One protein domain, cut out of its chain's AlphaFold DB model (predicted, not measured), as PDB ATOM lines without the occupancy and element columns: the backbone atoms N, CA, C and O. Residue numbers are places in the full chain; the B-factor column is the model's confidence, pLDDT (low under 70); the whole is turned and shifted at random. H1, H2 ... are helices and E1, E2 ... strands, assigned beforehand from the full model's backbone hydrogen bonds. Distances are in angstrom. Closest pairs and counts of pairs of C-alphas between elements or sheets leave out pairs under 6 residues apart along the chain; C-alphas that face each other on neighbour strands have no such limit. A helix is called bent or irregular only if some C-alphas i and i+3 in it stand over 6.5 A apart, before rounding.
ATOM      1  N   ALA A   6     -20.779  -2.551  39.453       95.00
ATOM      2  CA  ALA A   6     -21.412  -1.252  39.715       95.00
ATOM      3  C   ALA A   6     -21.357  -0.842  41.195       95.00
ATOM      4  O   ALA A   6     -20.965   0.284  41.481       95.00
ATOM      5  N   ASP A   7     -21.643  -1.761  42.123       96.25
ATOM      6  CA  ASP A   7     -21.598  -1.484  43.567       96.25
ATOM      7  C   ASP A   7     -20.211  -0.993  44.005       96.25
ATOM      8  O   ASP A   7     -20.082  -0.001  44.720       96.25
ATOM      9  N   ASN A   8     -19.154  -1.649  43.518       95.75
ATOM     10  CA  ASN A   8     -17.783  -1.248  43.810       95.75
ATOM     11  C   ASN A   8     -17.432   0.088  43.137       95.75
ATOM     12  O   ASN A   8     -16.771   0.926  43.745       95.75
ATOM     13  N   ILE A   9     -17.872   0.316  41.897       97.06
ATOM     14  CA  ILE A   9     -17.637   1.578  41.180       97.06
ATOM     15  C   ILE A   9     -18.281   2.750  41.925       97.06
ATOM     16  O   ILE A   9     -17.615   3.756  42.159       97.06
ATOM     17  N   ILE A  10     -19.545   2.606  42.325       96.88
ATOM     18  CA  ILE A  10     -20.285   3.633  43.062       96.88
ATOM     19  C   ILE A  10     -19.615   3.890  44.412       96.88
ATOM     20  O   ILE A  10     -19.340   5.043  44.726       96.88
ATOM     21  N   ALA A  11     -19.245   2.845  45.157       97.50
ATOM     22  CA  ALA A  11     -18.547   3.001  46.432       97.50
ATOM     23  C   ALA A  11     -17.215   3.767  46.294       97.50
ATOM     24  O   ALA A  11     -16.889   4.604  47.133       97.50
ATOM     25  N   ASN A  12     -16.449   3.522  45.223       97.31
ATOM     26  CA  ASN A  12     -15.211   4.263  44.961       97.31
ATOM     27  C   ASN A  12     -15.484   5.715  44.549       97.31
ATOM     28  O   ASN A  12     -14.768   6.609  44.991       97.31
ATOM     29  N   LEU A  13     -16.519   5.967  43.739       97.69
ATOM     30  CA  LEU A  13     -16.941   7.329  43.402       97.69
ATOM     31  C   LEU A  13     -17.383   8.095  44.658       97.69
ATOM     32  O   LEU A  13     -17.049   9.265  44.792       97.69
ATOM     33  N   GLU A  14     -18.093   7.463  45.590       97.19
ATOM     34  CA  GLU A  14     -18.511   8.102  46.844       97.19
ATOM     35  C   GLU A  14     -17.342   8.370  47.799       97.19
ATOM     36  O   GLU A  14     -17.316   9.412  48.447       97.19
ATOM     37  N   HIS A  15     -16.376   7.453  47.893       97.31
ATOM     38  CA  HIS A  15     -15.279   7.554  48.860       97.31
ATOM     39  C   HIS A  15     -14.103   8.420  48.375       97.31
ATOM     40  O   HIS A  15     -13.426   9.049  49.188       97.31
ATOM     41  N   ASP A  16     -13.802   8.429  47.073       97.50
ATOM     42  CA  ASP A  16     -12.714   9.228  46.507       97.50
ATOM     43  C   ASP A  16     -13.254  10.510  45.863       97.50
ATOM     44  O   ASP A  16     -13.782  10.514  44.747       97.50
ATOM     45  N   ASP A  17     -13.074  11.636  46.554       96.44
ATOM     46  CA  ASP A  17     -13.470  12.959  46.068       96.44
ATOM     47  C   ASP A  17     -12.780  13.358  44.759       96.44
ATOM     48  O   ASP A  17     -13.330  14.153  43.997       96.44
ATOM     49  N   ARG A  18     -11.607  12.790  44.458       97.75
ATOM     50  CA  ARG A  18     -10.880  13.061  43.215       97.75
ATOM     51  C   ARG A  18     -11.422  12.243  42.054       97.75
ATOM     52  O   ARG A  18     -11.302  12.692  40.922       97.75
ATOM     53  N   LEU A  19     -12.016  11.077  42.294       98.44
ATOM     54  CA  LEU A  19     -12.567  10.234  41.237       98.44
ATOM     55  C   LEU A  19     -13.909  10.801  40.761       98.44
ATOM     56  O   LEU A  19     -14.871  10.874  41.527       98.44
ATOM     57  N   GLY A  20     -13.985  11.210  39.493       98.12
ATOM     58  CA  GLY A  20     -15.206  11.775  38.904       98.12
ATOM     59  C   GLY A  20     -15.779  10.978  37.741       98.12
ATOM     60  O   GLY A  20     -16.938  11.183  37.388       98.12
ATOM     61  N   LEU A  21     -15.005  10.069  37.153       98.25
ATOM     62  CA  LEU A  21     -15.409   9.286  35.990       98.25
ATOM     63  C   LEU A  21     -14.816   7.880  36.076       98.25
ATOM     64  O   LEU A  21     -13.651   7.713  36.405       98.25
ATOM     65  N   VAL A  22     -15.587   6.859  35.733       97.62
ATOM     66  CA  VAL A  22     -15.103   5.495  35.535       97.62
ATOM     67  C   VAL A  22     -15.513   5.039  34.148       97.62
ATOM     68  O   VAL A  22     -16.700   5.019  33.824       97.62
ATOM     69  N   ILE A  23     -14.526   4.669  33.338       95.81
ATOM     70  CA  ILE A  23     -14.719   4.147  31.985       95.81
ATOM     71  C   ILE A  23     -14.495   2.637  31.963       95.81
ATOM     72  O   ILE A  23     -13.791   2.074  32.808       95.81
ATOM     73  N   ALA A  24     -15.093   1.963  30.986       92.25
ATOM     74  CA  ALA A  24     -14.781   0.567  30.728       92.25
ATOM     75  C   ALA A  24     -13.380   0.428  30.114       92.25
ATOM     76  O   ALA A  24     -12.972   1.248  29.294       92.25
ATOM     77  N   ASP A  25     -12.666  -0.636  30.482       89.75
ATOM     78  CA  ASP A  25     -11.446  -1.042  29.783       89.75
ATOM     79  C   ASP A  25     -11.736  -1.389  28.311       89.75
ATOM     80  O   ASP A  25     -12.882  -1.646  27.921       89.75
ATOM     81  N   ILE A  26     -10.689  -1.420  27.490       83.69
ATOM     82  CA  ILE A  26     -10.779  -1.675  26.053       83.69
ATOM     83  C   ILE A  26     -11.513  -3.008  25.821       83.69
ATOM     84  O   ILE A  26     -11.075  -4.054  26.323       83.69
ATOM     85  N   PRO A  27     -12.618  -3.019  25.049       82.12
ATOM     86  CA  PRO A  27     -13.315  -4.253  24.723       82.12
ATOM     87  C   PRO A  27     -12.367  -5.264  24.078       82.12
ATOM     88  O   PRO A  27     -11.627  -4.941  23.149       82.12
ATOM     89  N   SER A  28     -12.432  -6.520  24.519       80.81
ATOM     90  CA  SER A  28     -11.565  -7.598  24.025       80.81
ATOM     91  C   SER A  28     -11.558  -7.706  22.498       80.81
ATOM     92  O   SER A  28     -10.509  -7.890  21.889       80.81
ATOM     93  N   PHE A  29     -12.724  -7.523  21.877       79.56
ATOM     94  CA  PHE A  29     -12.918  -7.534  20.429       79.56
ATOM     95  C   PHE A  29     -12.045  -6.512  19.676       79.56
ATOM     96  O   PHE A  29     -11.587  -6.798  18.568       79.56
ATOM     97  N   PHE A  30     -11.760  -5.353  20.276       75.94
ATOM     98  CA  PHE A  30     -10.976  -4.288  19.638       75.94
ATOM     99  C   PHE A  30      -9.493  -4.652  19.563       75.94
ATOM    100  O   PHE A  30      -8.783  -4.169  18.693       75.94
ATOM    101  N   ARG A  31      -9.023  -5.587  20.399       75.94
ATOM    102  CA  ARG A  31      -7.656  -6.119  20.291       75.94
ATOM    103  C   ARG A  31      -7.495  -7.105  19.136       75.94
ATOM    104  O   ARG A  31      -6.381  -7.327  18.687       75.94
ATOM    105  N   TYR A  32      -8.590  -7.679  18.628       74.25
ATOM    106  CA  TYR A  32      -8.572  -8.595  17.479       74.25
ATOM    107  C   TYR A  32      -8.904  -7.910  16.150       74.25
ATOM    108  O   TYR A  32      -8.776  -8.527  15.094       74.25
ATOM    109  N   THR A  33      -9.370  -6.661  16.181       67.62
ATOM    110  CA  THR A  33      -9.881  -5.964  15.002       67.62
ATOM    111  C   THR A  33      -9.310  -4.554  14.925       67.62
ATOM    112  O   THR A  33      -9.319  -3.814  15.899       67.62
ATOM    113  N   LYS A  34      -8.829  -4.139  13.748       66.56
ATOM    114  CA  LYS A  34      -8.304  -2.781  13.523       66.56
ATOM    115  C   LYS A  34      -9.443  -1.787  13.248       66.56
ATOM    116  O   LYS A  34      -9.449  -1.114  12.227       66.56
ATOM    117  N   ILE A  35     -10.462  -1.778  14.109       63.97
ATOM    118  CA  ILE A  35     -11.625  -0.882  13.965       63.97
ATOM    119  C   ILE A  35     -11.252   0.547  14.363       63.97
ATOM    120  O   ILE A  35     -11.814   1.503  13.840       63.97
ATOM    121  N   VAL A  36     -10.285   0.676  15.269       63.94
ATOM    122  CA  VAL A  36      -9.816   1.942  15.817       63.94
ATOM    123  C   VAL A  36      -8.339   2.058  15.474       63.94
ATOM    124  O   VAL A  36      -7.517   1.289  15.973       63.94
ATOM    125  N   ASP A  37      -8.007   2.985  14.586       67.81
ATOM    126  CA  ASP A  37      -6.633   3.303  14.222       67.81
ATOM    127  C   ASP A  37      -6.376   4.810  14.395       67.81
ATOM    128  O   ASP A  37      -7.304   5.603  14.222       67.81
ATOM    129  N   PRO A  38      -5.139   5.228  14.727       64.44
ATOM    130  CA  PRO A  38      -4.846   6.637  14.987       64.44
ATOM    131  C   PRO A  38      -5.164   7.577  13.818       64.44
ATOM    132  O   PRO A  38      -5.540   8.722  14.054       64.44
ATOM    133  N   TRP A  39      -5.055   7.110  12.567       66.69
ATOM    134  CA  TRP A  39      -5.358   7.932  11.393       66.69
ATOM    135  C   TRP A  39      -6.850   8.216  11.272       66.69
ATOM    136  O   TRP A  39      -7.228   9.333  10.928       66.69
ATOM    137  N   ASN A  40      -7.704   7.233  11.559       77.31
ATOM    138  CA  ASN A  40      -9.143   7.455  11.590       77.31
ATOM    139  C   ASN A  40      -9.577   8.249  12.830       77.31
ATOM    140  O   ASN A  40     -10.459   9.097  12.721       77.31
ATOM    141  N   GLU A  41      -8.958   8.002  13.988       81.31
ATOM    142  CA  GLU A  41      -9.303   8.690  15.235       81.31
ATOM    143  C   GLU A  41      -8.933  10.177  15.215       81.31
ATOM    144  O   GLU A  41      -9.731  11.007  15.635       81.31
ATOM    145  N   ASN A  42      -7.787  10.550  14.642       83.56
ATOM    146  CA  ASN A  42      -7.395  11.958  14.550       83.56
ATOM    147  C   ASN A  42      -8.419  12.811  13.766       83.56
ATOM    148  O   ASN A  42      -8.589  13.987  14.061       83.56
ATOM    149  N   ARG A  43      -9.215  12.210  12.867       86.62
ATOM    150  CA  ARG A  43     -10.289  12.907  12.130       86.62
ATOM    151  C   ARG A  43     -11.418  13.444  13.018       86.62
ATOM    152  O   ARG A  43     -12.258  14.184  12.521       86.62
ATOM    153  N   PHE A  44     -11.489  13.042  14.287       90.19
ATOM    154  CA  PHE A  44     -12.457  13.575  15.250       90.19
ATOM    155  C   PHE A  44     -11.915  14.775  16.046       90.19
ATOM    156  O   PHE A  44     -12.687  15.389  16.778       90.19
ATOM    157  N   ALA A  45     -10.630  15.128  15.901       92.69
ATOM    158  CA  ALA A  45      -9.999  16.220  16.641       92.69
ATOM    159  C   ALA A  45     -10.706  17.565  16.425       92.69
ATOM    160  O   ALA A  45     -11.006  18.246  17.400       92.69
ATOM    161  N   GLU A  46     -11.067  17.895  15.180       93.94
ATOM    162  CA  GLU A  46     -11.794  19.128  14.839       93.94
ATOM    163  C   GLU A  46     -13.092  19.271  15.651       93.94
ATOM    164  O   GLU A  46     -13.314  20.282  16.310       93.94
ATOM    165  N   GLY A  47     -13.921  18.222  15.685       94.25
ATOM    166  CA  GLY A  47     -15.170  18.241  16.446       94.25
ATOM    167  C   GLY A  47     -14.964  18.238  17.964       94.25
ATOM    168  O   GLY A  47     -15.823  18.719  18.697       94.25
ATOM    169  N   MET A  48     -13.846  17.703  18.460       95.69
ATOM    170  CA  MET A  48     -13.491  17.803  19.878       95.69
ATOM    171  C   MET A  48     -13.010  19.213  20.243       95.69
ATOM    172  O   MET A  48     -13.359  19.697  21.316       95.69
ATOM    173  N   ASN A  49     -12.251  19.870  19.359       96.31
ATOM    174  CA  ASN A  49     -11.815  21.257  19.524       96.31
ATOM    175  C   ASN A  49     -13.027  22.207  19.540       96.31
ATOM    176  O   ASN A  49     -13.123  23.024  20.451       96.31
ATOM    177  N   ASP A  50     -13.989  22.037  18.621       95.44
ATOM    178  CA  ASP A  50     -15.244  22.817  18.603       95.44
ATOM    179  C   ASP A  50     -16.016  22.689  19.926       95.44
ATOM    180  O   ASP A  50     -16.373  23.686  20.555       95.44
ATOM    181  N   LEU A  51     -16.213  21.459  20.416       96.12
ATOM    182  CA  LEU A  51     -16.872  21.230  21.705       96.12
ATOM    183  C   LEU A  51     -16.111  21.863  22.872       96.12
ATOM    184  O   LEU A  51     -16.726  22.418  23.781       96.12
ATOM    185  N   TRP A  52     -14.783  21.764  22.866       96.81
ATOM    186  CA  TRP A  52     -13.945  22.319  23.920       96.81
ATOM    187  C   TRP A  52     -14.014  23.846  23.971       96.81
ATOM    188  O   TRP A  52     -14.133  24.412  25.057       96.81
ATOM    189  N   GLU A  53     -13.999  24.496  22.804       95.44
ATOM    190  CA  GLU A  53     -14.168  25.943  22.672       95.44
ATOM    191  C   GLU A  53     -15.558  26.381  23.147       95.44
ATOM    192  O   GLU A  53     -15.669  27.278  23.983       95.44
ATOM    193  N   ARG A  54     -16.620  25.691  22.706       95.19
ATOM    194  CA  ARG A  54     -18.007  25.983  23.113       95.19
ATOM    195  C   ARG A  54     -18.230  25.885  24.620       95.19
ATOM    196  O   ARG A  54     -19.043  26.630  25.161       95.19
ATOM    197  N   MET A  55     -17.548  24.960  25.292       95.56
ATOM    198  CA  MET A  55     -17.675  24.770  26.741       95.56
ATOM    199  C   MET A  55     -16.868  25.782  27.572       95.56
ATOM    200  O   MET A  55     -17.029  25.789  28.791       95.56
ATOM    201  N   ASP A  56     -16.002  26.593  26.946       94.25
ATOM    202  CA  ASP A  56     -15.193  27.659  27.562       94.25
ATOM    203  C   ASP A  56     -14.618  27.292  28.946       94.25
ATOM    204  O   ASP A  56     -14.890  27.892  29.987       94.25
ATOM    205  N   LEU A  57     -13.816  26.227  28.976       92.75
ATOM    206  CA  LEU A  57     -13.352  25.611  30.225       92.75
ATOM    207  C   LEU A  57     -12.160  26.335  30.877       92.75
ATOM    208  O   LEU A  57     -11.595  25.832  31.856       92.75
ATOM    209  N   GLY A  58     -11.740  27.484  30.335       89.19
ATOM    210  CA  GLY A  58     -10.598  28.263  30.827       89.19
ATOM    211  C   GLY A  58      -9.256  27.525  30.737       89.19
ATOM    212  O   GLY A  58      -8.348  27.769  31.536       89.19
ATOM    213  N   ARG A  59      -9.140  26.567  29.811       90.44
ATOM    214  CA  ARG A  59      -7.952  25.737  29.593       90.44
ATOM    215  C   ARG A  59      -7.717  25.547  28.108       90.44
ATOM    216  O   ARG A  59      -8.664  25.315  27.368       90.44
ATOM    217  N   ASP A  60      -6.452  25.566  27.721       91.81
ATOM    218  CA  ASP A  60      -6.042  25.342  26.340       91.81
ATOM    219  C   ASP A  60      -5.707  23.861  26.120       91.81
ATOM    220  O   ASP A  60      -4.856  23.298  26.818       91.81
ATOM    221  N   ILE A  61      -6.419  23.229  25.189       94.06
ATOM    222  CA  ILE A  61      -6.166  21.876  24.697       94.06
ATOM    223  C   ILE A  61      -6.363  21.907  23.186       94.06
ATOM    224  O   ILE A  61      -7.368  22.410  22.700       94.06
ATOM    225  N   ASP A  62      -5.411  21.319  22.470       94.12
ATOM    226  CA  ASP A  62      -5.470  21.133  21.026       94.12
ATOM    227  C   ASP A  62      -5.435  19.630  20.722       94.12
ATOM    228  O   ASP A  62      -4.404  18.967  20.902       94.12
ATOM    229  N   PHE A  63      -6.579  19.086  20.303       94.44
ATOM    230  CA  PHE A  63      -6.728  17.660  20.017       94.44
ATOM    231  C   PHE A  63      -6.012  17.228  18.731       94.44
ATOM    232  O   PHE A  63      -5.668  16.049  18.614       94.44
ATOM    233  N   ASP A  64      -5.692  18.146  17.811       92.00
ATOM    234  CA  ASP A  64      -4.951  17.823  16.582       92.00
ATOM    235  C   ASP A  64      -3.497  17.438  16.882       92.00
ATOM    236  O   ASP A  64      -2.862  16.699  16.128       92.00
ATOM    237  N   LYS A  65      -2.970  17.896  18.024       91.06
ATOM    238  CA  LYS A  65      -1.612  17.581  18.493       91.06
ATOM    239  C   LYS A  65      -1.516  16.255  19.252       91.06
ATOM    240  O   LYS A  65      -0.418  15.879  19.672       91.06
ATOM    241  N   MET A  66      -2.626  15.543  19.460       88.31
ATOM    242  CA  MET A  66      -2.630  14.276  20.191       88.31
ATOM    243  C   MET A  66      -2.460  13.075  19.260       88.31
ATOM    244  O   MET A  66      -3.153  12.924  18.259       88.31
ATOM    245  N   ASN A  67      -1.576  12.153  19.648       81.50
ATOM    246  CA  ASN A  67      -1.369  10.894  18.920       81.50
ATOM    247  C   ASN A  67      -2.402   9.816  19.280       81.50
ATOM    248  O   ASN A  67      -2.581   8.846  18.546       81.50
ATOM    249  N   THR A  68      -3.026   9.931  20.453       84.62
ATOM    250  CA  THR A  68      -4.014   8.974  20.950       84.62
ATOM    251  C   THR A  68      -4.956   9.672  21.915       84.62
ATOM    252  O   THR A  68      -4.519  10.507  22.710       84.62
ATOM    253  N   PHE A  69      -6.238   9.327  21.846       89.00
ATOM    254  CA  PHE A  69      -7.231   9.842  22.773       89.00
ATOM    255  C   PHE A  69      -7.462   8.873  23.924       89.00
ATOM    256  O   PHE A  69      -7.555   7.661  23.727       89.00
ATOM    257  N   ILE A  70      -7.616   9.424  25.123       91.50
ATOM    258  CA  ILE A  70      -8.088   8.678  26.285       91.50
ATOM    259  C   ILE A  70      -9.608   8.819  26.315       91.50
ATOM    260  O   ILE A  70     -10.132   9.896  26.583       91.50
ATOM    261  N   MET A  71     -10.313   7.737  25.998       90.81
ATOM    262  CA  MET A  71     -11.764   7.747  25.817       90.81
ATOM    263  C   MET A  71     -12.412   6.443  26.274       90.81
ATOM    264  O   MET A  71     -11.750   5.410  26.377       90.81
ATOM    265  N   SER A  72     -13.727   6.487  26.507       89.31
ATOM    266  CA  SER A  72     -14.529   5.277  26.694       89.31
ATOM    267  C   SER A  72     -14.997   4.746  25.344       89.31
ATOM    268  O   SER A  72     -15.530   5.487  24.520       89.31
ATOM    269  N   TYR A  73     -14.857   3.443  25.129       84.00
ATOM    270  CA  TYR A  73     -15.389   2.797  23.937       84.00
ATOM    271  C   TYR A  73     -16.879   2.498  24.110       84.00
ATOM    272  O   TYR A  73     -17.267   1.725  24.988       84.00
ATOM    273  N   GLY A  74     -17.711   3.095  23.251       80.00
ATOM    274  CA  GLY A  74     -19.168   2.920  23.270       80.00
ATOM    275  C   GLY A  74     -19.867   3.627  24.433       80.00
ATOM    276  O   GLY A  74     -20.958   3.215  24.815       80.00
ATOM    277  N   THR A  75     -19.225   4.641  25.026       87.38
ATOM    278  CA  THR A  75     -19.814   5.510  26.063       87.38
ATOM    279  C   THR A  75     -20.312   4.745  27.302       87.38
ATOM    280  O   THR A  75     -21.201   5.178  28.030       87.38
ATOM    281  N   PHE A  76     -19.697   3.597  27.603       90.38
ATOM    282  CA  PHE A  76     -19.934   2.886  28.857       90.38
ATOM    283  C   PHE A  76     -19.170   3.586  29.980       90.38
ATOM    284  O   PHE A  76     -17.943   3.467  30.064       90.38
ATOM    285  N   ILE A  77     -19.892   4.327  30.819       95.56
ATOM    286  CA  ILE A  77     -19.320   5.168  31.874       95.56
ATOM    287  C   ILE A  77     -20.181   5.167  33.146       95.56
ATOM    288  O   ILE A  77     -21.394   4.980  33.086       95.56
ATOM    289  N   TRP A  78     -19.547   5.457  34.280       97.38
ATOM    290  CA  TRP A  78     -20.178   5.951  35.509       97.38
ATOM    291  C   TRP A  78     -19.499   7.264  35.888       97.38
ATOM    292  O   TRP A  78     -18.281   7.356  35.773       97.38
ATOM    293  N   PHE A  79     -20.231   8.285  36.323       97.75
ATOM    294  CA  PHE A  79     -19.631   9.595  36.590       97.75
ATOM    295  C   PHE A  79     -20.348  10.358  37.700       97.75
ATOM    296  O   PHE A  79     -21.543  10.172  37.932       97.75
ATOM    297  N   LYS A  80     -19.614  11.263  38.354       98.12
ATOM    298  CA  LYS A  80     -20.188  12.338  39.167       98.12
ATOM    299  C   LYS A  80     -20.700  13.424  38.237       98.12
ATOM    300  O   LYS A  80     -19.970  13.851  37.345       98.12
ATOM    301  N   TYR A  81     -21.912  13.914  38.478       97.19
ATOM    302  CA  TYR A  81     -22.515  14.966  37.654       97.19
ATOM    303  C   TYR A  81     -21.577  16.173  37.469       97.19
ATOM    304  O   TYR A  81     -21.346  16.608  36.344       97.19
ATOM    305  N   ASP A  82     -20.929  16.628  38.544       97.25
ATOM    306  CA  ASP A  82     -20.011  17.775  38.523       97.25
ATOM    307  C   ASP A  82     -18.773  17.591  37.630       97.25
ATOM    308  O   ASP A  82     -18.199  18.584  37.167       97.25
ATOM    309  N   ALA A  83     -18.370  16.342  37.367       97.75
ATOM    310  CA  ALA A  83     -17.241  16.023  36.498       97.75
ATOM    311  C   ALA A  83     -17.569  16.252  35.018       97.75
ATOM    312  O   ALA A  83     -16.693  16.651  34.256       97.75
ATOM    313  N   LEU A  84     -18.828  16.041  34.624       97.50
ATOM    314  CA  LEU A  84     -19.298  16.203  33.245       97.50
ATOM    315  C   LEU A  84     -20.269  17.376  33.073       97.50
ATOM    316  O   LEU A  84     -20.817  17.551  31.990       97.50
ATOM    317  N   LYS A  85     -20.462  18.206  34.105       96.81
ATOM    318  CA  LYS A  85     -21.371  19.361  34.084       96.81
ATOM    319  C   LYS A  85     -21.262  20.230  32.817       96.81
ATOM    320  O   LYS A  85     -22.314  20.555  32.280       96.81
ATOM    321  N   PRO A  86     -20.063  20.540  32.275       96.56
ATOM    322  CA  PRO A  86     -19.969  21.336  31.050       96.56
ATOM    323  C   PRO A  86     -20.695  20.742  29.842       96.56
ATOM    324  O   PRO A  86     -21.201  21.484  29.013       96.56
ATOM    325  N   LEU A  87     -20.789  19.411  29.756       95.62
ATOM    326  CA  LEU A  87     -21.552  18.743  28.705       95.62
ATOM    327  C   LEU A  87     -23.063  18.924  28.884       95.62
ATOM    328  O   LEU A  87     -23.780  19.007  27.898       95.62
ATOM    329  N   PHE A  88     -23.549  18.978  30.125       94.50
ATOM    330  CA  PHE A  88     -24.969  19.203  30.420       94.50
ATOM    331  C   PHE A  88     -25.369  20.674  30.322       94.50
ATOM    332  O   PHE A  88     -26.528  20.972  30.058       94.50
ATOM    333  N   ASP A  89     -24.419  21.575  30.561       95.56
ATOM    334  CA  ASP A  89     -24.597  23.014  30.369       95.56
ATOM    335  C   ASP A  89     -24.461  23.415  28.893       95.56
ATOM    336  O   ASP A  89     -24.795  24.543  28.530       95.56
ATOM    337  N   LEU A  90     -23.958  22.507  28.048       93.00
ATOM    338  CA  LEU A  90     -23.903  22.704  26.612       93.00
ATOM    339  C   LEU A  90     -25.336  22.749  26.075       93.00
ATOM    340  O   LEU A  90     -26.057  21.753  26.119       93.00
ATOM    341  N   ASP A  91     -25.729  23.904  25.548       90.75
ATOM    342  CA  ASP A  91     -27.029  24.129  24.910       90.75
ATOM    343  C   ASP A  91     -27.064  23.477  23.514       90.75
ATOM    344  O   ASP A  91     -27.096  24.147  22.480       90.75
ATOM    345  N   LEU A  92     -26.952  22.146  23.492       91.50
ATOM    346  CA  LEU A  92     -27.048  21.308  22.299       91.50
ATOM    347  C   LEU A  92     -28.452  21.418  21.708       91.50
ATOM    348  O   LEU A  92     -29.431  21.057  22.360       91.50
ATOM    349  N   GLN A  93     -28.533  21.870  20.461       92.31
ATOM    350  CA  GLN A  93     -29.803  21.972  19.752       92.31
ATOM    351  C   GLN A  93     -30.158  20.642  19.074       92.31
ATOM    352  O   GLN A  93     -29.280  19.908  18.613       92.31
ATOM    353  N   ASP A  94     -31.454  20.345  18.957       89.94
ATOM    354  CA  ASP A  94     -31.948  19.115  18.320       89.94
ATOM    355  C   ASP A  94     -31.456  18.985  16.866       89.94
ATOM    356  O   ASP A  94     -31.203  17.881  16.386       89.94
ATOM    357  N   GLU A  95     -31.266  20.105  16.164       91.38
ATOM    358  CA  GLU A  95     -30.775  20.138  14.783       91.38
ATOM    359  C   GLU A  95     -29.306  19.710  14.646       91.38
ATOM    360  O   GLU A  95     -28.888  19.293  13.562       91.38
ATOM    361  N   GLU A  96     -28.517  19.795  15.722       90.06
ATOM    362  CA  GLU A  96     -27.126  19.324  15.752       90.06
ATOM    363  C   GLU A  96     -27.048  17.796  15.874       90.06
ATOM    364  O   GLU A  96     -26.022  17.188  15.547       90.06
ATOM    365  N   ILE A  97     -28.132  17.156  16.321       90.88
ATOM    366  CA  ILE A  97     -28.212  15.708  16.470       90.88
ATOM    367  C   ILE A  97     -28.598  15.095  15.114       90.88
ATOM    368  O   ILE A  97     -29.724  15.255  14.638       90.88
ATOM    369  N   PRO A  98     -27.692  14.350  14.455       88.94
ATOM    370  CA  PRO A  98     -27.984  13.760  13.157       88.94
ATOM    371  C   PRO A  98     -29.050  12.663  13.264       88.94
ATOM    372  O   PRO A  98     -29.034  11.837  14.178       88.94
ATOM    373  N   ALA A  99     -29.930  12.588  12.265       88.00
ATOM    374  CA  ALA A  99     -30.894  11.500  12.158       88.00
ATOM    375  C   ALA A  99     -30.199  10.152  11.902       88.00
ATOM    376  O   ALA A  99     -29.185  10.070  11.206       88.00
ATOM    377  N   GLU A 100     -30.792   9.069  12.405       87.12
ATOM    378  CA  GLU A 100     -30.305   7.727  12.100       87.12
ATOM    379  C   GLU A 100     -30.561   7.335  10.628       87.12
ATOM    380  O   GLU A 100     -31.643   7.607  10.091       87.12
ATOM    381  N   PRO A 101     -29.624   6.623   9.968       87.75
ATOM    382  CA  PRO A 101     -28.350   6.122  10.494       87.75
ATOM    383  C   PRO A 101     -27.295   7.230  10.644       87.75
ATOM    384  O   PRO A 101     -27.050   7.986   9.706       87.75
ATOM    385  N   ILE A 102     -26.653   7.279  11.815       82.44
ATOM    386  CA  ILE A 102     -25.719   8.347  12.186       82.44
ATOM    387  C   ILE A 102     -24.508   8.345  11.225       82.44
ATOM    388  O   ILE A 102     -23.842   7.312  11.085       82.44
ATOM    389  N   PRO A 103     -24.201   9.476  10.561       84.38
ATOM    390  CA  PRO A 103     -22.979   9.640   9.773       84.38
ATOM    391  C   PRO A 103     -21.711   9.504  10.628       84.38
ATOM    392  O   PRO A 103     -21.744   9.664  11.840       84.38
ATOM    393  N   GLN A 104     -20.560   9.250  10.007       81.06
ATOM    394  CA  GLN A 104     -19.276   9.329  10.720       81.06
ATOM    395  C   GLN A 104     -18.911  10.791  11.025       81.06
ATOM    396  O   GLN A 104     -19.337  11.689  10.302       81.06
ATOM    397  N   HIS A 105     -18.087  11.012  12.056       83.81
ATOM    398  CA  HIS A 105     -17.565  12.336  12.446       83.81
ATOM    399  C   HIS A 105     -18.646  13.365  12.819       83.81
ATOM    400  O   HIS A 105     -18.584  14.526  12.435       83.81
ATOM    401  N   THR A 106     -19.657  12.924  13.567       90.44
ATOM    402  CA  THR A 106     -20.720  13.799  14.090       90.44
ATOM    403  C   THR A 106     -20.396  14.287  15.499       90.44
ATOM    404  O   THR A 106     -19.557  13.695  16.181       90.44
ATOM    405  N   ILE A 107     -21.130  15.296  15.974       91.38
ATOM    406  CA  ILE A 107     -21.007  15.826  17.340       91.38
ATOM    407  C   ILE A 107     -21.115  14.735  18.412       91.38
ATOM    408  O   ILE A 107     -20.355  14.738  19.375       91.38
ATOM    409  N   LEU A 108     -21.981  13.738  18.200       91.81
ATOM    410  CA  LEU A 108     -22.139  12.609  19.115       91.81
ATOM    411  C   LEU A 108     -20.829  11.831  19.275       91.81
ATOM    412  O   LEU A 108     -20.440  11.538  20.398       91.81
ATOM    413  N   HIS A 109     -20.104  11.574  18.180       90.94
ATOM    414  CA  HIS A 109     -18.812  10.882  18.223       90.94
ATOM    415  C   HIS A 109     -17.737  11.693  18.956       90.94
ATOM    416  O   HIS A 109     -16.888  11.111  19.639       90.94
ATOM    417  N   SER A 110     -17.761  13.018  18.806       93.00
ATOM    418  CA  SER A 110     -16.867  13.928  19.526       93.00
ATOM    419  C   SER A 110     -17.169  13.919  21.027       93.00
ATOM    420  O   SER A 110     -16.243  13.854  21.836       93.00
ATOM    421  N   ILE A 111     -18.453  13.878  21.409       94.00
ATOM    422  CA  ILE A 111     -18.882  13.753  22.810       94.00
ATOM    423  C   ILE A 111     -18.355  12.453  23.429       94.00
ATOM    424  O   ILE A 111     -17.814  12.500  24.529       94.00
ATOM    425  N   GLU A 112     -18.432  11.308  22.738       92.56
ATOM    426  CA  GLU A 112     -17.913  10.035  23.281       92.56
ATOM    427  C   GLU A 112     -16.415  10.115  23.633       92.56
ATOM    428  O   GLU A 112     -15.956   9.519  24.613       92.56
ATOM    429  N   ARG A 113     -15.651  10.877  22.840       92.94
ATOM    430  CA  ARG A 113     -14.196  11.032  22.970       92.94
ATOM    431  C   ARG A 113     -13.778  12.021  24.050       92.94
ATOM    432  O   ARG A 113     -12.710  11.855  24.635       92.94
ATOM    433  N   ILE A 114     -14.585  13.047  24.319       95.50
ATOM    434  CA  ILE A 114     -14.152  14.193  25.132       95.50
ATOM    435  C   ILE A 114     -14.316  13.986  26.648       95.50
ATOM    436  O   ILE A 114     -13.698  14.695  27.440       95.50
ATOM    437  N   LEU A 115     -15.105  12.996  27.081       97.31
ATOM    438  CA  LEU A 115     -15.572  12.861  28.472       97.31
ATOM    439  C   LEU A 115     -14.460  12.851  29.533       97.31
ATOM    440  O   LEU A 115     -14.602  13.480  30.581       97.31
ATOM    441  N   VAL A 116     -13.344  12.166  29.271       97.00
ATOM    442  CA  VAL A 116     -12.205  12.113  30.208       97.00
ATOM    443  C   VAL A 116     -11.560  13.491  30.367       97.00
ATOM    444  O   VAL A 116     -11.223  13.904  31.477       97.00
ATOM    445  N   TYR A 117     -11.453  14.245  29.275       97.19
ATOM    446  CA  TYR A 117     -10.891  15.593  29.288       97.19
ATOM    447  C   TYR A 117     -11.791  16.578  30.039       97.19
ATOM    448  O   TYR A 117     -11.280  17.464  30.725       97.19
ATOM    449  N   LEU A 118     -13.116  16.391  29.985       97.31
ATOM    450  CA  LEU A 118     -14.060  17.178  30.785       97.31
ATOM    451  C   LEU A 118     -13.868  16.930  32.285       97.31
ATOM    452  O   LEU A 118     -13.761  17.889  33.053       97.31
ATOM    453  N   ALA A 119     -13.728  15.663  32.692       97.44
ATOM    454  CA  ALA A 119     -13.437  15.321  34.083       97.44
ATOM    455  C   ALA A 119     -12.153  16.024  34.567       97.44
ATOM    456  O   ALA A 119     -12.165  16.711  35.595       97.44
ATOM    457  N   TRP A 120     -11.079  15.972  33.772       96.88
ATOM    458  CA  TRP A 120      -9.823  16.662  34.080       96.88
ATOM    459  C   TRP A 120      -9.945  18.189  34.123       96.88
ATOM    460  O   TRP A 120      -9.372  18.833  35.017       96.88
ATOM    461  N   ALA A 121     -10.706  18.798  33.208       96.38
ATOM    462  CA  ALA A 121     -10.983  20.232  33.247       96.38
ATOM    463  C   ALA A 121     -11.630  20.636  34.577       96.38
ATOM    464  O   ALA A 121     -11.207  21.623  35.194       96.38
ATOM    465  N   ARG A 122     -12.557  19.805  35.062       96.06
ATOM    466  CA  ARG A 122     -13.277  19.943  36.334       96.06
ATOM    467  C   ARG A 122     -12.497  19.473  37.567       96.06
ATOM    468  O   ARG A 122     -13.061  19.469  38.652       96.06
ATOM    469  N   ARG A 123     -11.195  19.181  37.430       96.50
ATOM    470  CA  ARG A 123     -10.284  18.752  38.518       96.50
ATOM    471  C   ARG A 123     -10.619  17.380  39.115       96.50
ATOM    472  O   ARG A 123     -10.099  17.058  40.181       96.50
ATOM    473  N   TYR A 124     -11.405  16.575  38.411       98.19
ATOM    474  CA  TYR A 124     -11.575  15.161  38.714       98.19
ATOM    475  C   TYR A 124     -10.595  14.320  37.906       98.19
ATOM    476  O   TYR A 124     -10.176  14.711  36.821       98.19
ATOM    477  N   ASP A 125     -10.255  13.156  38.433       97.88
ATOM    478  CA  ASP A 125      -9.563  12.094  37.727       97.88
ATOM    479  C   ASP A 125     -10.554  11.025  37.249       97.88
ATOM    480  O   ASP A 125     -11.746  11.043  37.596       97.88
ATOM    481  N   TYR A 126     -10.046  10.079  36.465       97.75
ATOM    482  CA  TYR A 126     -10.815   8.952  35.964       97.75
ATOM    483  C   TYR A 126     -10.232   7.602  36.403       97.75
ATOM    484  O   TYR A 126      -9.036   7.452  36.640       97.75
ATOM    485  N   GLY A 127     -11.098   6.597  36.490       96.62
ATOM    486  CA  GLY A 127     -10.750   5.203  36.731       96.62
ATOM    487  C   GLY A 127     -11.075   4.333  35.522       96.62
ATOM    488  O   GLY A 127     -11.986   4.629  34.748       96.62
ATOM    489  N   ILE A 128     -10.355   3.223  35.378       94.88
ATOM    490  CA  ILE A 128     -10.650   2.197  34.374       94.88
ATOM    491  C   ILE A 128     -11.144   0.952  35.100       94.88
ATOM    492  O   ILE A 128     -10.418   0.352  35.896       94.88
ATOM    493  N   ALA A 129     -12.369   0.534  34.801       93.69
ATOM    494  CA  ALA A 129     -12.868  -0.761  35.233       93.69
ATOM    495  C   ALA A 129     -12.267  -1.846  34.333       93.69
ATOM    496  O   ALA A 129     -12.740  -2.085  33.218       93.69
ATOM    497  N   LYS A 130     -11.190  -2.455  34.834       88.81
ATOM    498  CA  LYS A 130     -10.396  -3.465  34.138       88.81
ATOM    499  C   LYS A 130     -11.258  -4.615  33.620       88.81
ATOM    500  O   LYS A 130     -12.170  -5.082  34.299       88.81
ATOM    501  N   ASN A 131     -10.924  -5.111  32.433       84.12
ATOM    502  CA  ASN A 131     -11.507  -6.342  31.926       84.12
ATOM    503  C   ASN A 131     -10.893  -7.561  32.643       84.12
ATOM    504  O   ASN A 131      -9.671  -7.728  32.662       84.12
ATOM    505  N   ASP A 132     -11.733  -8.441  33.192       83.75
ATOM    506  CA  ASP A 132     -11.287  -9.676  33.855       83.75
ATOM    507  C   ASP A 132     -10.649 -10.675  32.877       83.75
ATOM    508  O   ASP A 132      -9.889 -11.564  33.270       83.75
ATOM    509  N   ILE A 133     -10.933 -10.533  31.580       84.12
ATOM    510  CA  ILE A 133     -10.347 -11.371  30.540       84.12
ATOM    511  C   ILE A 133      -8.929 -10.878  30.246       84.12
ATOM    512  O   ILE A 133      -8.722  -9.881  29.553       84.12
ATOM    513  N   TYR A 134      -7.934 -11.631  30.716       83.31
ATOM    514  CA  TYR A 134      -6.549 -11.405  30.323       83.31
ATOM    515  C   TYR A 134      -6.340 -11.756  28.845       83.31
ATOM    516  O   TYR A 134      -6.514 -12.901  28.426       83.31
ATOM    517  N   ILE A 135      -5.914 -10.767  28.061       81.44
ATOM    518  CA  ILE A 135      -5.502 -10.954  26.669       81.44
ATOM    519  C   ILE A 135      -4.006 -10.710  26.588       81.44
ATOM    520  O   ILE A 135      -3.502  -9.653  26.984       81.44
ATOM    521  N   THR A 136      -3.303 -11.711  26.068       83.19
ATOM    522  CA  THR A 136      -1.853 -11.667  25.946       83.19
ATOM    523  C   THR A 136      -1.401 -10.563  24.979       83.19
ATOM    524  O   THR A 136      -1.999 -10.419  23.909       83.19
ATOM    525  N   PRO A 137      -0.315  -9.824  25.285       80.75
ATOM    526  CA  PRO A 137       0.273  -8.835  24.372       80.75
ATOM    527  C   PRO A 137       0.672  -9.392  22.995       80.75
ATOM    528  O   PRO A 137       0.894  -8.627  22.055       80.75
ATOM    529  N   PHE A 138       0.767 -10.720  22.834       81.75
ATOM    530  CA  PHE A 138       0.969 -11.333  21.517       81.75
ATOM    531  C   PHE A 138      -0.165 -11.011  20.535       81.75
ATOM    532  O   PHE A 138       0.104 -10.880  19.346       81.75
ATOM    533  N   VAL A 139      -1.406 -10.840  21.008       79.44
ATOM    534  CA  VAL A 139      -2.543 -10.475  20.147       79.44
ATOM    535  C   VAL A 139      -2.329  -9.094  19.524       79.44
ATOM    536  O   VAL A 139      -2.478  -8.945  18.313       79.44
ATOM    537  N   ASP A 140      -1.870  -8.115  20.309       75.69
ATOM    538  CA  ASP A 140      -1.582  -6.773  19.787       75.69
ATOM    539  C   ASP A 140      -0.424  -6.810  18.797       75.69
ATOM    540  O   ASP A 140      -0.478  -6.151  17.767       75.69
ATOM    541  N   ASN A 141       0.606  -7.623  19.061       74.38
ATOM    542  CA  ASN A 141       1.705  -7.802  18.117       74.38
ATOM    543  C   ASN A 141       1.218  -8.364  16.782       74.38
ATOM    544  O   ASN A 141       1.707  -7.937  15.742       74.38
ATOM    545  N   VAL A 142       0.262  -9.297  16.779       71.75
ATOM    546  CA  VAL A 142      -0.318  -9.801  15.526       71.75
ATOM    547  C   VAL A 142      -0.991  -8.664  14.764       71.75
ATOM    548  O   VAL A 142      -0.743  -8.550  13.571       71.75
ATOM    549  N   VAL A 143      -1.762  -7.802  15.436       69.44
ATOM    550  CA  VAL A 143      -2.436  -6.650  14.808       69.44
ATOM    551  C   VAL A 143      -1.453  -5.571  14.337       69.44
ATOM    552  O   VAL A 143      -1.593  -5.053  13.230       69.44
ATOM    553  N   LEU A 144      -0.441  -5.244  15.139       69.62
ATOM    554  CA  LEU A 144       0.563  -4.223  14.822       69.62
ATOM    555  C   LEU A 144       1.537  -4.673  13.725       69.62
ATOM    556  O   LEU A 144       2.019  -3.839  12.964       69.62
ATOM    557  N   ASN A 145       1.799  -5.979  13.606       70.88
ATOM    558  CA  ASN A 145       2.629  -6.550  12.539       70.88
ATOM    559  C   ASN A 145       1.861  -6.781  11.229       70.88
ATOM    560  O   ASN A 145       2.452  -7.266  10.258       70.88
ATOM    561  N   ILE A 146       0.564  -6.452  11.174       66.62
ATOM    562  CA  ILE A 146      -0.182  -6.488   9.919       66.62
ATOM    563  C   ILE A 146       0.431  -5.456   8.974       66.62
ATOM    564  O   ILE A 146       0.384  -4.250   9.223       66.62
ATOM    565  N   ARG A 147       0.986  -5.934   7.860       64.44
ATOM    566  CA  ARG A 147       1.602  -5.054   6.874       64.44
ATOM    567  C   ARG A 147       0.505  -4.441   5.992       64.44
ATOM    568  O   ARG A 147      -0.295  -5.205   5.445       64.44
ATOM    569  N   PRO A 148       0.411  -3.104   5.864       60.91
ATOM    570  CA  PRO A 148      -0.668  -2.449   5.118       60.91
ATOM    571  C   PRO A 148      -0.810  -2.935   3.667       60.91
ATOM    572  O   PRO A 148      -1.917  -3.045   3.162       60.91
ATOM    573  N   ASP A 149       0.305  -3.288   3.034       62.12
ATOM    574  CA  ASP A 149       0.438  -3.888   1.699       62.12
ATOM    575  C   ASP A 149      -0.130  -5.311   1.586       62.12
ATOM    576  O   ASP A 149      -0.420  -5.777   0.487       62.12
ATOM    577  N   THR A 150      -0.306  -6.003   2.713       58.88
ATOM    578  CA  THR A 150      -0.903  -7.348   2.783       58.88
ATOM    579  C   THR A 150      -2.377  -7.327   3.186       58.88
ATOM    580  O   THR A 150      -3.039  -8.366   3.163       58.88
ATOM    581  N   LEU A 151      -2.907  -6.155   3.551       56.00
ATOM    582  CA  LEU A 151      -4.322  -5.981   3.839       56.00
ATOM    583  C   LEU A 151      -5.100  -5.738   2.542       56.00
ATOM    584  O   LEU A 151      -4.651  -4.986   1.677       56.00
TER     585      LEU A 151
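AT A GLANCE: This is residues 6 to 151 of the 198 residues of the protein "Alpha-L-Rhaalpha-1,2-L-rhamnosyl transferase/alpha-L-Rhaalpha-1,3-L-rhamnosyl transferase" of Streptococcus sp. HSISS3 (UniProt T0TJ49). A small sheet of three strands, E2, E1 and E3, has H1 over one face and H6 over the other, with H5 and then H4 packed on H6. E1 and E3 both lead out of this body to a small outlying pair of helices, H2 and H7, which touch each other well away from the sheet, and H3 follows on the way back to H4. Look for 146 residues with seven named helices and three named strands, in the order H1 E1 H2 H3 H4 E2 H5 H6 E3 H7; the sheet, E2, E1, E3, is mixed, and the class is mostly helix. The arrangement has three layers, helices on both faces of a sheet: H5 and H6 on one, H1 on the other. The whole is compact, with a radius of gyration of the C-alphas of 16.8 A and spans of 47 by 37 by 31 A.

HOW THE PARTS SIT: Start with H1, residues 6 to 15, which is on the sheet at a height of 9.3 A over it. It runs along the strands, at 15 degrees on the local plane to E1, residues 19 to 24, and lies over E1; the closest C-alphas of the two are those of Leu 13 and Leu 19, 5.7 A apart. E1 is the inner strand. E2, residues 77 to 79, is its antiparallel neighbour at 173 degrees, with N 22 and O 78 at 2.7 A, within hydrogen-bond range. E3, residues 125 to 129, is its parallel neighbour at 32 degrees; there look at N 127 and O 21, 2.8 A, and N 23 and O 127, 2.9 A. H6, residues 107 to 121, is on the face opposite to H1, at a height of 11.4 A over the sheet. It runs slantwise to the strands, at 34 degrees to E1 on the local plane, and lies over E1 and, only just, over E2, on which 3 of its 15 C-alphas fall. H5, residues 81 to 89, is on the sheet too, and with H6 forms a helical hairpin: they touch, with residues 115 to 120 alone of H6, at a steep tilt of 44 degrees, opposite ways, and the closest C-alphas are those of Ala 83 and Ala 119, 4.6 A. H4, residues 45 to 54, touches H6 at a steep tilt of 62 degrees, the same way, closest at the C-alphas of Met 48 and Ser 110, 5.2 A. H3, residues 38 to 42, meets H4 only through their link. H2, residues 28 to 32, touches H7, residues 137 to 144, closest at the C-alphas of Arg 31 and Asp 140, 6.1 A; neither is on the sheet. In H1, H3, H4 and H7 every O i to N i+4 pair is within hydrogen-bond range; H6 has 8 of 11, H5 has 2 of 5 beside 3 of 6 O i to N i+3 pairs, and H2 has 0 of 1 beside 2 of 2.

IN THESE COORDINATES: Find C-alpha 6 at (-21.412, -1.252, 39.715); from there H1 runs 14.1 A to His 15. E1 follows, 14.4 A long, then H2, H3 and H4, the last 14.2 A. E2 spans 6.5 A and H5 11.1 A. H6, 19.3 A, begins at C-alpha 107, (-21.007, 15.826, 17.340). E3 covers 13.5 A, and H7, 10.6 A, ends at C-alpha 144, (0.563, -4.223, 14.822). H5 and H6 are irregular: C-alphas 83 and 86 are 8.1 A apart, C-alphas 113 and 116 7.6 A.

THE WHOLE: The two C-alphas farthest apart are those of His 15 and Asp 149, 51.0 A. The printed part, residues 6 to 151, has no cut. The links H4 to E2, residues 55 to 76, and H5 to H6, residues 90 to 106, are long. The mean pLDDT of the printed part is 88.2; look for values under 70 at residues 33 to 39, 143 to 144 and 146 to 151.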